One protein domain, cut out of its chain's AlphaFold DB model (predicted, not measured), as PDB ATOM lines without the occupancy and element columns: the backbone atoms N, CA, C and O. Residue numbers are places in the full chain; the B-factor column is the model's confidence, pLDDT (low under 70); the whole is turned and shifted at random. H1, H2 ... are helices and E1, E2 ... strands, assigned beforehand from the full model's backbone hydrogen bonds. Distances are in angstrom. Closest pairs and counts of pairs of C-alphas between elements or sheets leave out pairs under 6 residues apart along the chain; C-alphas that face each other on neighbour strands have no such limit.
ATOM      1  N   GLU A  67     212.213 166.313 176.629       88.31
ATOM      2  CA  GLU A  67     212.980 165.392 177.481       88.31
ATOM      3  C   GLU A  67     213.590 166.073 178.716       88.31
ATOM      4  O   GLU A  67     213.674 165.459 179.783       88.31
ATOM      5  N   LYS A  68     213.958 167.359 178.638       89.69
ATOM      6  CA  LYS A  68     214.472 168.093 179.806       89.69
ATOM      7  C   LYS A  68     213.381 168.334 180.839       89.69
ATOM      8  O   LYS A  68     213.669 168.368 182.032       89.69
ATOM      9  N   GLU A  69     212.121 168.454 180.421       90.62
ATOM     10  CA  GLU A  69     210.994 168.495 181.363       90.62
ATOM     11  C   GLU A  69     210.839 167.182 182.138       90.62
ATOM     12  O   GLU A  69     210.374 167.189 183.284       90.62
ATOM     13  N   LYS A  70     211.204 166.055 181.513       91.88
ATOM     14  CA  LYS A  70     211.108 164.709 182.097       91.88
ATOM     15  C   LYS A  70     212.271 164.397 183.026       91.88
ATOM     16  O   LYS A  70     212.074 163.638 183.970       91.88
ATOM     17  N   GLU A  71     213.438 165.003 182.799       93.44
ATOM     18  CA  GLU A  71     214.709 164.702 183.472       93.44
ATOM     19  C   GLU A  71     214.566 164.559 184.995       93.44
ATOM     20  O   GLU A  71     214.982 163.553 185.571       93.44
ATOM     21  N   TYR A  72     213.890 165.509 185.649       93.75
ATOM     22  CA  TYR A  72     213.686 165.476 187.101       93.75
ATOM     23  C   TYR A  72     212.942 164.220 187.580       93.75
ATOM     24  O   TYR A  72     213.211 163.683 188.656       93.75
ATOM     25  N   PHE A  73     211.977 163.762 186.788       94.12
ATOM     26  CA  PHE A  73     211.110 162.635 187.105       94.12
ATOM     27  C   PHE A  73     211.542 161.341 186.417       94.12
ATOM     28  O   PHE A  73     210.863 160.330 186.591       94.12
ATOM     29  N   GLN A  74     212.650 161.342 185.666       94.44
ATOM     30  CA  GLN A  74     213.013 160.258 184.755       94.44
ATOM     31  C   GLN A  74     213.016 158.893 185.445       94.44
ATOM     32  O   GLN A  74     212.433 157.942 184.936       94.44
ATOM     33  N   ASN A  75     213.589 158.803 186.648       95.12
ATOM     34  CA  ASN A  75     213.624 157.552 187.411       95.12
ATOM     35  C   ASN A  75     212.219 157.027 187.742       95.12
ATOM     36  O   ASN A  75     211.963 155.829 187.635       95.12
ATOM     37  N   PHE A  76     211.297 157.917 188.119       95.56
ATOM     38  CA  PHE A  76     209.914 157.530 188.389       95.56
ATOM     39  C   PHE A  76     209.170 157.180 187.100       95.56
ATOM     40  O   PHE A  76     208.415 156.216 187.095       95.56
ATOM     41  N   ILE A  77     209.382 157.925 186.012       95.81
ATOM     42  CA  ILE A  77     208.764 157.645 184.709       95.81
ATOM     43  C   ILE A  77     209.198 156.260 184.214       95.81
ATOM     44  O   ILE A  77     208.355 155.458 183.823       95.81
ATOM     45  N   THR A  78     210.488 155.932 184.299       95.50
ATOM     46  CA  THR A  78     211.004 154.596 183.969       95.50
ATOM     47  C   THR A  78     210.306 153.519 184.795       95.50
ATOM     48  O   THR A  78     209.680 152.625 184.228       95.50
ATOM     49  N   PHE A  79     210.302 153.666 186.123       96.25
ATOM     50  CA  PHE A  79     209.609 152.748 187.028       96.25
ATOM     51  C   PHE A  79     208.110 152.615 186.707       96.25
ATOM     52  O   PHE A  79     207.556 151.518 186.715       96.25
ATOM     53  N   PHE A  80     207.441 153.724 186.393       96.56
ATOM     54  CA  PHE A  80     206.015 153.777 186.080       96.56
ATOM     55  C   PHE A  80     205.651 152.900 184.879       96.56
ATOM     56  O   PHE A  80     204.648 152.180 184.921       96.56
ATOM     57  N   TYR A  81     206.479 152.927 183.834       95.19
ATOM     58  CA  TYR A  81     206.286 152.078 182.664       95.19
ATOM     59  C   TYR A  81     206.721 150.629 182.917       95.19
ATOM     60  O   TYR A  81     205.974 149.717 182.572       95.19
ATOM     61  N   GLU A  82     207.852 150.399 183.589       96.06
ATOM     62  CA  GLU A  82     208.345 149.047 183.913       96.06
ATOM     63  C   GLU A  82     207.383 148.251 184.803       96.06
ATOM     64  O   GLU A  82     207.239 147.040 184.649       96.06
ATOM     65  N   GLN A  83     206.692 148.928 185.721       96.75
ATOM     66  CA  GLN A  83     205.715 148.312 186.622       96.75
ATOM     67  C   GLN A  83     204.289 148.291 186.060       96.75
ATOM     68  O   GLN A  83     203.342 147.982 186.785       96.75
ATOM     69  N   ASN A  84     204.104 148.628 184.781       94.25
ATOM     70  CA  ASN A  84     202.798 148.671 184.122       94.25
ATOM     71  C   ASN A  84     201.766 149.587 184.808       94.25
ATOM     72  O   ASN A  84     200.555 149.406 184.645       94.25
ATOM     73  N   LEU A  85     202.215 150.605 185.554       95.06
ATOM     74  CA  LEU A  85     201.317 151.540 186.241       95.06
ATOM     75  C   LEU A  85     200.502 152.373 185.247       95.06
ATOM     76  O   LEU A  85     199.366 152.744 185.546       95.06
ATOM     77  N   TYR A  86     201.034 152.582 184.042       93.88
ATOM     78  CA  TYR A  86     200.348 153.248 182.934       93.88
ATOM     79  C   TYR A  86     199.016 152.592 182.543       93.88
ATOM     80  O   TYR A  86     198.158 153.263 181.977       93.88
ATOM     81  N   THR A  87     198.793 151.315 182.869       92.88
ATOM     82  CA  THR A  87     197.511 150.638 182.599       92.88
ATOM     83  C   THR A  87     196.374 151.159 183.482       92.88
ATOM     84  O   THR A  87     195.210 151.114 183.090       92.88
ATOM     85  N   LYS A  88     196.708 151.689 184.663       93.25
ATOM     86  CA  LYS A  88     195.753 152.169 185.670       93.25
ATOM     87  C   LYS A  88     195.768 153.684 185.829       93.25
ATOM     88  O   LYS A  88     194.735 154.274 186.146       93.25
ATOM     89  N   TYR A  89     196.927 154.302 185.639       94.44
ATOM     90  CA  TYR A  89     197.155 155.711 185.913       94.44
ATOM     91  C   TYR A  89     197.482 156.480 184.637       94.44
ATOM     92  O   TYR A  89     198.176 155.963 183.763       94.44
ATOM     93  N   LYS A  90     197.013 157.726 184.555       94.25
ATOM     94  CA  LYS A  90     197.368 158.683 183.501       94.25
ATOM     95  C   LYS A  90     198.287 159.739 184.096       94.25
ATOM     96  O   LYS A  90     197.924 160.380 185.080       94.25
ATOM     97  N   LEU A  91     199.488 159.866 183.542       94.94
ATOM     98  CA  LEU A  91     200.565 160.627 184.162       94.94
ATOM     99  C   LEU A  91     200.513 162.111 183.767       94.94
ATOM    100  O   LEU A  91     200.462 162.456 182.587       94.94
ATOM    101  N   TYR A  92     200.573 162.980 184.768       95.69
ATOM    102  CA  TYR A  92     200.657 164.431 184.641       95.69
ATOM    103  C   TYR A  92     201.856 164.940 185.430       95.69
ATOM    104  O   TYR A  92     202.277 164.332 186.417       95.69
ATOM    105  N   ARG A  93     202.398 166.082 185.017       95.69
ATOM    106  CA  ARG A  93     203.491 166.762 185.707       95.69
ATOM    107  C   ARG A  93     203.075 168.186 186.016       95.69
ATOM    108  O   ARG A  93     202.581 168.901 185.145       95.69
ATOM    109  N   PHE A  94     203.273 168.585 187.260       95.44
ATOM    110  CA  PHE A  94     203.071 169.947 187.704       95.44
ATOM    111  C   PHE A  94     204.425 170.591 187.985       95.44
ATOM    112  O   PHE A  94     205.195 170.143 188.842       95.44
ATOM    113  N   HIS A  95     204.695 171.646 187.230       94.75
ATOM    114  CA  HIS A  95     205.912 172.430 187.270       94.75
ATOM    115  C   HIS A  95     205.633 173.790 187.901       94.75
ATOM    116  O   HIS A  95     204.625 174.416 187.591       94.75
ATOM    117  N   TYR A  96     206.540 174.281 188.737       93.44
ATOM    118  CA  TYR A  96     206.464 175.619 189.319       93.44
ATOM    119  C   TYR A  96     207.845 176.272 189.399       93.44
ATOM    120  O   TYR A  96     208.885 175.603 189.472       93.44
ATOM    121  N   LEU A  97     207.871 177.602 189.406       90.94
ATOM    122  CA  LEU A  97     209.097 178.369 189.619       90.94
ATOM    123  C   LEU A  97     209.497 178.311 191.100       90.94
ATOM    124  O   LEU A  97     208.881 178.931 191.968       90.94
ATOM    125  N   SER A  98     210.524 177.516 191.402       82.38
ATOM    126  CA  SER A  98     211.031 177.348 192.771       82.38
ATOM    127  C   SER A  98     211.714 178.622 193.280       82.38
ATOM    128  O   SER A  98     212.334 179.342 192.503       82.38
ATOM    129  N   ASN A  99     211.659 178.866 194.595       81.56
ATOM    130  CA  ASN A  99     212.330 179.978 195.296       81.56
ATOM    131  C   ASN A  99     211.873 181.402 194.915       81.56
ATOM    132  O   ASN A  99     212.474 182.367 195.378       81.56
ATOM    133  N   GLN A 100     210.830 181.546 194.092       84.81
ATOM    134  CA  GLN A 100     210.300 182.851 193.675       84.81
ATOM    135  C   GLN A 100     208.964 183.197 194.342       84.81
ATOM    136  O   GLN A 100     208.655 184.371 194.523       84.81
ATOM    137  N   TYR A 101     208.194 182.180 194.733       87.31
ATOM    138  CA  TYR A 101     206.833 182.320 195.249       87.31
ATOM    139  C   TYR A 101     206.658 181.549 196.551       87.31
ATOM    140  O   TYR A 101     207.409 180.610 196.839       87.31
ATOM    141  N   SER A 102     205.669 181.946 197.353       87.12
ATOM    142  CA  SER A 102     205.384 181.241 198.597       87.12
ATOM    143  C   SER A 102     204.768 179.868 198.312       87.12
ATOM    144  O   SER A 102     204.109 179.649 197.296       87.12
ATOM    145  N   VAL A 103     204.930 178.931 199.251       85.44
ATOM    146  CA  VAL A 103     204.295 177.604 199.158       85.44
ATOM    147  C   VAL A 103     202.769 177.720 199.057       85.44
ATOM    148  O   VAL A 103     202.134 176.907 198.390       85.44
ATOM    149  N   LYS A 104     202.183 178.750 199.681       86.12
ATOM    150  CA  LYS A 104     200.747 179.031 199.606       86.12
ATOM    151  C   LYS A 104     200.322 179.392 198.180       86.12
ATOM    152  O   LYS A 104     199.335 178.843 197.710       86.12
ATOM    153  N   ASP A 105     201.078 180.254 197.503       89.12
ATOM    154  CA  ASP A 105     200.768 180.670 196.128       89.12
ATOM    155  C   ASP A 105     200.896 179.486 195.162       89.12
ATOM    156  O   ASP A 105     200.023 179.258 194.330       89.12
ATOM    157  N   ILE A 106     201.939 178.663 195.332       90.56
ATOM    158  CA  ILE A 106     202.135 177.443 194.533       90.56
ATOM    159  C   ILE A 106     200.983 176.450 194.750       90.56
ATOM    160  O   ILE A 106     200.512 175.830 193.799       90.56
ATOM    161  N   ALA A 107     200.525 176.280 195.993       88.50
ATOM    162  CA  ALA A 107     199.408 175.395 196.311       88.50
ATOM    163  C   ALA A 107     198.083 175.890 195.717       88.50
ATOM    164  O   ALA A 107     197.313 175.087 195.191       88.50
ATOM    165  N   GLN A 108     197.831 177.199 195.783       89.56
ATOM    166  CA  GLN A 108     196.655 177.811 195.174       89.56
ATOM    167  C   GLN A 108     196.668 177.628 193.652       89.56
ATOM    168  O   GLN A 108     195.684 177.163 193.087       89.56
ATOM    169  N   GLU A 109     197.795 177.889 192.991       91.31
ATOM    170  CA  GLU A 109     197.928 177.665 191.549       91.31
ATOM    171  C   GLU A 109     197.755 176.192 191.172       91.31
ATOM    172  O   GLU A 109     197.120 175.884 190.169       91.31
ATOM    173  N   LEU A 110     198.270 175.253 191.971       91.88
ATOM    174  CA  LEU A 110     198.024 173.829 191.735       91.88
ATOM    175  C   LEU A 110     196.524 173.508 191.769       91.88
ATOM    176  O   LEU A 110     196.044 172.789 190.892       91.88
ATOM    177  N   GLN A 111     195.785 174.061 192.732       91.50
ATOM    178  CA  GLN A 111     194.331 173.921 192.781       91.50
ATOM    179  C   GLN A 111     193.669 174.516 191.532       91.50
ATOM    180  O   GLN A 111     192.917 173.822 190.857       91.50
ATOM    181  N   GLU A 112     194.000 175.754 191.171       92.12
ATOM    182  CA  GLU A 112     193.417 176.438 190.010       92.12
ATOM    183  C   GLU A 112     193.723 175.713 188.688       92.12
ATOM    184  O   GLU A 112     192.860 175.615 187.813       92.12
ATOM    185  N   LYS A 113     194.929 175.148 188.532       93.44
ATOM    186  CA  LYS A 113     195.281 174.338 187.355       93.44
ATOM    187  C   LYS A 113     194.519 173.020 187.312       93.44
ATOM    188  O   LYS A 113     194.097 172.625 186.226       93.44
ATOM    189  N   LEU A 114     194.345 172.344 188.447       92.56
ATOM    190  CA  LEU A 114     193.540 171.121 188.516       92.56
ATOM    191  C   LEU A 114     192.080 171.415 188.166       92.56
ATOM    192  O   LEU A 114     191.533 170.745 187.293       92.56
ATOM    193  N   ASP A 115     191.495 172.454 188.762       91.94
ATOM    194  CA  ASP A 115     190.122 172.882 188.487       91.94
ATOM    195  C   ASP A 115     189.945 173.222 186.999       91.94
ATOM    196  O   ASP A 115     189.006 172.753 186.359       91.94
ATOM    197  N   ALA A 116     190.888 173.957 186.401       92.75
ATOM    198  CA  ALA A 116     190.862 174.262 184.972       92.75
ATOM    199  C   ALA A 116     190.955 173.001 184.092       92.75
ATOM    200  O   ALA A 116     190.261 172.902 183.081       92.75
ATOM    201  N   PHE A 117     191.792 172.026 184.457       92.94
ATOM    202  CA  PHE A 117     191.908 170.766 183.715       92.94
ATOM    203  C   PHE A 117     190.638 169.918 183.820       92.94
ATOM    204  O   PHE A 117     190.253 169.297 182.829       92.94
ATOM    205  N   ILE A 118     189.989 169.909 184.984       91.25
ATOM    206  CA  ILE A 118     188.718 169.214 185.207       91.25
ATOM    207  C   ILE A 118     187.604 169.880 184.390       91.25
ATOM    208  O   ILE A 118     186.923 169.208 183.620       91.25
ATOM    209  N   LEU A 119     187.473 171.207 184.471       92.94
ATOM    210  CA  LEU A 119     186.467 171.970 183.721       92.94
ATOM    211  C   LEU A 119     186.618 171.813 182.200       92.94
ATOM    212  O   LEU A 119     185.623 171.782 181.479       92.94
ATOM    213  N   ASN A 120     187.853 171.674 181.715       92.00
ATOM    214  CA  ASN A 120     188.152 171.456 180.300       92.00
ATOM    215  C   ASN A 120     188.108 169.975 179.879       92.00
ATOM    216  O   ASN A 120     188.529 169.658 178.767       92.00
ATOM    217  N   ASN A 121     187.659 169.056 180.744       89.19
ATOM    218  CA  ASN A 121     187.658 167.601 180.521       89.19
ATOM    219  C   ASN A 121     189.038 167.018 180.150       89.19
ATOM    220  O   ASN A 121     189.140 165.955 179.543       89.19
ATOM    221  N   SER A 122     190.122 167.710 180.506       89.12
ATOM    222  CA  SER A 122     191.497 167.231 180.303       89.12
ATOM    223  C   SER A 122     191.901 166.214 181.372       89.12
ATOM    224  O   SER A 122     192.727 165.339 181.121       89.12
ATOM    225  N   ILE A 123     191.302 166.323 182.559       89.25
ATOM    226  CA  ILE A 123     191.365 165.358 183.657       89.25
ATOM    227  C   ILE A 123     189.927 164.982 184.025       89.25
ATOM    228  O   ILE A 123     189.065 165.852 184.096       89.25
ATOM    229  N   ALA A 124     189.668 163.696 184.265       86.25
ATOM    230  CA  ALA A 124     188.368 163.246 184.748       86.25
ATOM    231  C   ALA A 124     188.085 163.811 186.150       86.25
ATOM    232  O   ALA A 124     188.949 163.706 187.026       86.25
ATOM    233  N   ASP A 125     186.870 164.328 186.370       87.75
ATOM    234  CA  ASP A 125     186.384 164.769 187.685       87.75
ATOM    235  C   ASP A 125     186.221 163.565 188.628       87.75
ATOM    236  O   ASP A 125     185.178 162.916 188.720       87.75
ATOM    237  N   SER A 126     187.335 163.156 189.223       84.94
ATOM    238  CA  SER A 126     187.466 161.903 189.951       84.94
ATOM    239  C   SER A 126     188.642 161.972 190.918       84.94
ATOM    240  O   SER A 126     189.413 162.931 190.951       84.94
ATOM    241  N   LYS A 127     188.806 160.916 191.718       89.75
ATOM    242  CA  LYS A 127     189.970 160.786 192.595       89.75
ATOM    243  C   LYS A 127     191.247 160.798 191.758       89.75
ATOM    244  O   LYS A 127     191.371 160.030 190.810       89.75
ATOM    245  N   PHE A 128     192.219 161.589 192.185       92.06
ATOM    246  CA  PHE A 128     193.562 161.619 191.622       92.06
ATOM    247  C   PHE A 128     194.606 161.279 192.687       92.06
ATOM    248  O   PHE A 128     194.348 161.327 193.891       92.06
ATOM    249  N   VAL A 129     195.799 160.904 192.237       93.81
ATOM    250  CA  VAL A 129     196.951 160.577 193.079       93.81
ATOM    251  C   VAL A 129     198.012 161.647 192.892       93.81
ATOM    252  O   VAL A 129     198.324 162.019 191.767       93.81
ATOM    253  N   ILE A 130     198.600 162.116 193.988       93.62
ATOM    254  CA  ILE A 130     199.733 163.036 193.949       93.62
ATOM    255  C   ILE A 130     200.983 162.323 194.460       93.62
ATOM    256  O   ILE A 130     200.977 161.756 195.552       93.62
ATOM    257  N   VAL A 131     202.069 162.406 193.691       92.38
ATOM    258  CA  VAL A 131     203.415 162.024 194.125       92.38
ATOM    259  C   VAL A 131     204.274 163.277 194.114       92.38
ATOM    260  O   VAL A 131     204.542 163.859 193.065       92.38
ATOM    261  N   ALA A 132     204.695 163.708 195.297       91.50
ATOM    262  CA  ALA A 132     205.403 164.963 195.467       91.50
ATOM    263  C   ALA A 132     206.763 164.746 196.130       91.50
ATOM    264  O   ALA A 132     206.878 163.995 197.100       91.50
ATOM    265  N   HIS A 133     207.791 165.424 195.622       88.25
ATOM    266  CA  HIS A 133     209.147 165.331 196.149       88.25
ATOM    267  C   HIS A 133     209.523 166.576 196.964       88.25
ATOM    268  O   HIS A 133     209.366 167.707 196.500       88.25
ATOM    269  N   SER A 134     210.073 166.375 198.168       86.00
ATOM    270  CA  SER A 134     210.608 167.441 199.030       86.00
ATOM    271  C   SER A 134     209.605 168.597 199.236       86.00
ATOM    272  O   SER A 134     208.486 168.350 199.687       86.00
ATOM    273  N   MET A 135     209.961 169.844 198.888       79.75
ATOM    274  CA  MET A 135     209.081 171.021 198.983       79.75
ATOM    275  C   MET A 135     207.748 170.841 198.247       79.75
ATOM    276  O   MET A 135     206.732 171.356 198.709       79.75
ATOM    277  N   GLY A 136     207.725 170.050 197.170       65.62
ATOM    278  CA  GLY A 136     206.492 169.693 196.483       65.62
ATOM    279  C   GLY A 136     205.451 169.099 197.432       65.62
ATOM    280  O   GLY A 136     204.280 169.450 197.353       65.62
ATOM    281  N   GLY A 137     205.873 168.272 198.396       64.38
ATOM    282  CA  GLY A 137     204.972 167.675 199.384       64.38
ATOM    283  C   GLY A 137     204.321 168.698 200.316       64.38
ATOM    284  O   GLY A 137     203.185 168.501 200.750       64.38
ATOM    285  N   VAL A 138     204.996 169.819 200.589       69.88
ATOM    286  CA  VAL A 138     204.434 170.909 201.401       69.88
ATOM    287  C   VAL A 138     203.361 171.659 200.613       69.88
ATOM    288  O   VAL A 138     202.292 171.924 201.161       69.88
ATOM    289  N   SER A 139     203.596 171.922 199.323       63.53
ATOM    290  CA  SER A 139     202.605 172.547 198.439       63.53
ATOM    291  C   SER A 139     201.329 171.705 198.321       63.53
ATOM    292  O   SER A 139     200.227 172.242 198.363       63.53
ATOM    293  N   CYS A 140     201.443 170.374 198.261       63.91
ATOM    294  CA  CYS A 140     200.275 169.487 198.173       63.91
ATOM    295  C   CYS A 140     199.466 169.414 199.463       63.91
ATOM    296  O   CYS A 140     198.243 169.309 199.422       63.91
ATOM    297  N   LYS A 141     200.139 169.463 200.618       60.50
ATOM    298  CA  LYS A 141     199.485 169.345 201.927       60.50
ATOM    299  C   LYS A 141     198.428 170.432 202.149       60.50
ATOM    300  O   LYS A 141     197.447 170.191 202.843       60.50
ATOM    301  N   ILE A 142     198.611 171.603 201.543       59.91
ATOM    302  CA  ILE A 142     197.685 172.737 201.653       59.91
ATOM    303  C   ILE A 142     196.357 172.470 200.913       59.91
ATOM    304  O   ILE A 142     195.328 173.009 201.307       59.91
ATOM    305  N   ILE A 143     196.336 171.579 199.915       60.84
ATOM    306  CA  ILE A 143     195.156 171.289 199.072       60.84
ATOM    307  C   ILE A 143     194.190 170.294 199.743       60.84
ATOM    308  O   ILE A 143     193.074 170.083 199.274       60.84
ATOM    309  N   HIS A 144     194.554 169.727 200.898       48.41
ATOM    310  CA  HIS A 144     193.782 168.709 201.629       48.41
ATOM    311  C   HIS A 144     192.444 169.206 202.243       48.41
ATOM    312  O   HIS A 144     191.920 168.606 203.174       48.41
ATOM    313  N   GLY A 145     191.866 170.301 201.740       44.19
ATOM    314  CA  GLY A 145     190.563 170.824 202.157       44.19
ATOM    315  C   GLY A 145     189.356 170.312 201.356       44.19
ATOM    316  O   GLY A 145     188.238 170.713 201.673       44.19
ATOM    317  N   ARG A 146     189.544 169.483 200.314       47.09
ATOM    318  CA  ARG A 146     188.455 168.981 199.437       47.09
ATOM    319  C   ARG A 146     188.665 167.554 198.881       47.09
ATOM    320  O   ARG A 146     188.308 167.296 197.736       47.09
ATOM    321  N   THR A 147     189.249 166.631 199.649       43.38
ATOM    322  CA  THR A 147     189.264 165.190 199.290       43.38
ATOM    323  C   THR A 147     188.194 164.412 200.027       43.38
ATOM    324  O   THR A 147     188.113 164.623 201.257       43.38
TER     325      THR A 147
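What this domain is: This is residues 67 to 147 of the 147 residues of the protein "PGAP1-like protein" of Candidatus Magnetomorum sp. HK-1 (UniProt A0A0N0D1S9). A long strand, E1, runs through the middle of a rather open arrangement, with helices H1 and H2 to one side of it and, on the other side, H3 and H4, which meet at a steep angle near the end where E1 finishes. A shorter strand, E2, passes near E1 without pairing with it, and few contacts join the parts. The printed part has 81 residues with four named helices and two named strands, in the order H1, H2, E1, H3, E2, H4; no two strands pair, and the class is mixed, helices and strands. It is only just compact, close to loose, with a radius of gyration of the C-alphas of 13.5 A and spans of 35, 29 and 20 A.

Where its parts are: H1 is residues 67 to 71, and its C-alpha 67 stands at (212.980, 165.392, 177.481). H2 follows as residues 74 to 82, 12.2 A from first to last C-alpha. E1 is residues 89 to 96, 22.2 A long, from C-alpha 89 at (197.155, 155.711, 185.913). H3, residues 103 to 119, is the longest helix, 24.2 A from first to last C-alpha. E2 is residues 129 to 132, 9.8 A long. H4 is residues 135 to 141, 10.2 A long, and ends with C-alpha 141 at (199.485, 169.345, 201.927).

How they stand to each other: H1 and H2 are close but not clearly touching, with the C-alphas of Lys 70 and Ile 77 closest, 7.9 A apart. H2 and E1 are apart, though they follow each other in the chain. E1 and E2 are near each other, with 9 pairs of C-alphas within 10 A; each pairs with no named strand. The closest C-alphas of E1 and H3 are those of Tyr 96 and Ile 106, 7.0 A apart. H3 touches H4 with residues 103 to 107 alone; the closest C-alphas are those of Ala 107 and Ser 139, 4.8 A apart. Their lines stand at a steep tilt of 62 degrees, and they run the same way. The closest C-alphas of E2 and H4 are those of Ala 132 and Cys 140, 7.4 A apart. Among the pairs that are apart are H1 and H3, H2 and E2, and E1 and H4. In H1, H2, H3 and H4 every O i to N i+4 pair is within hydrogen-bond range.

The domain as a whole: The two C-alphas farthest apart are those of Thr 87 and Gln 100, at 36.4 A. The printed part has no cut and ends at Thr 147, the chain's last residue. The links from H1 to H2 and from E2 to H4 are tight, the other three are short, and no link is long. The mean pLDDT of the printed part is 86.4; residues 136 to 147 are under 70, and the mean of H4 is 67.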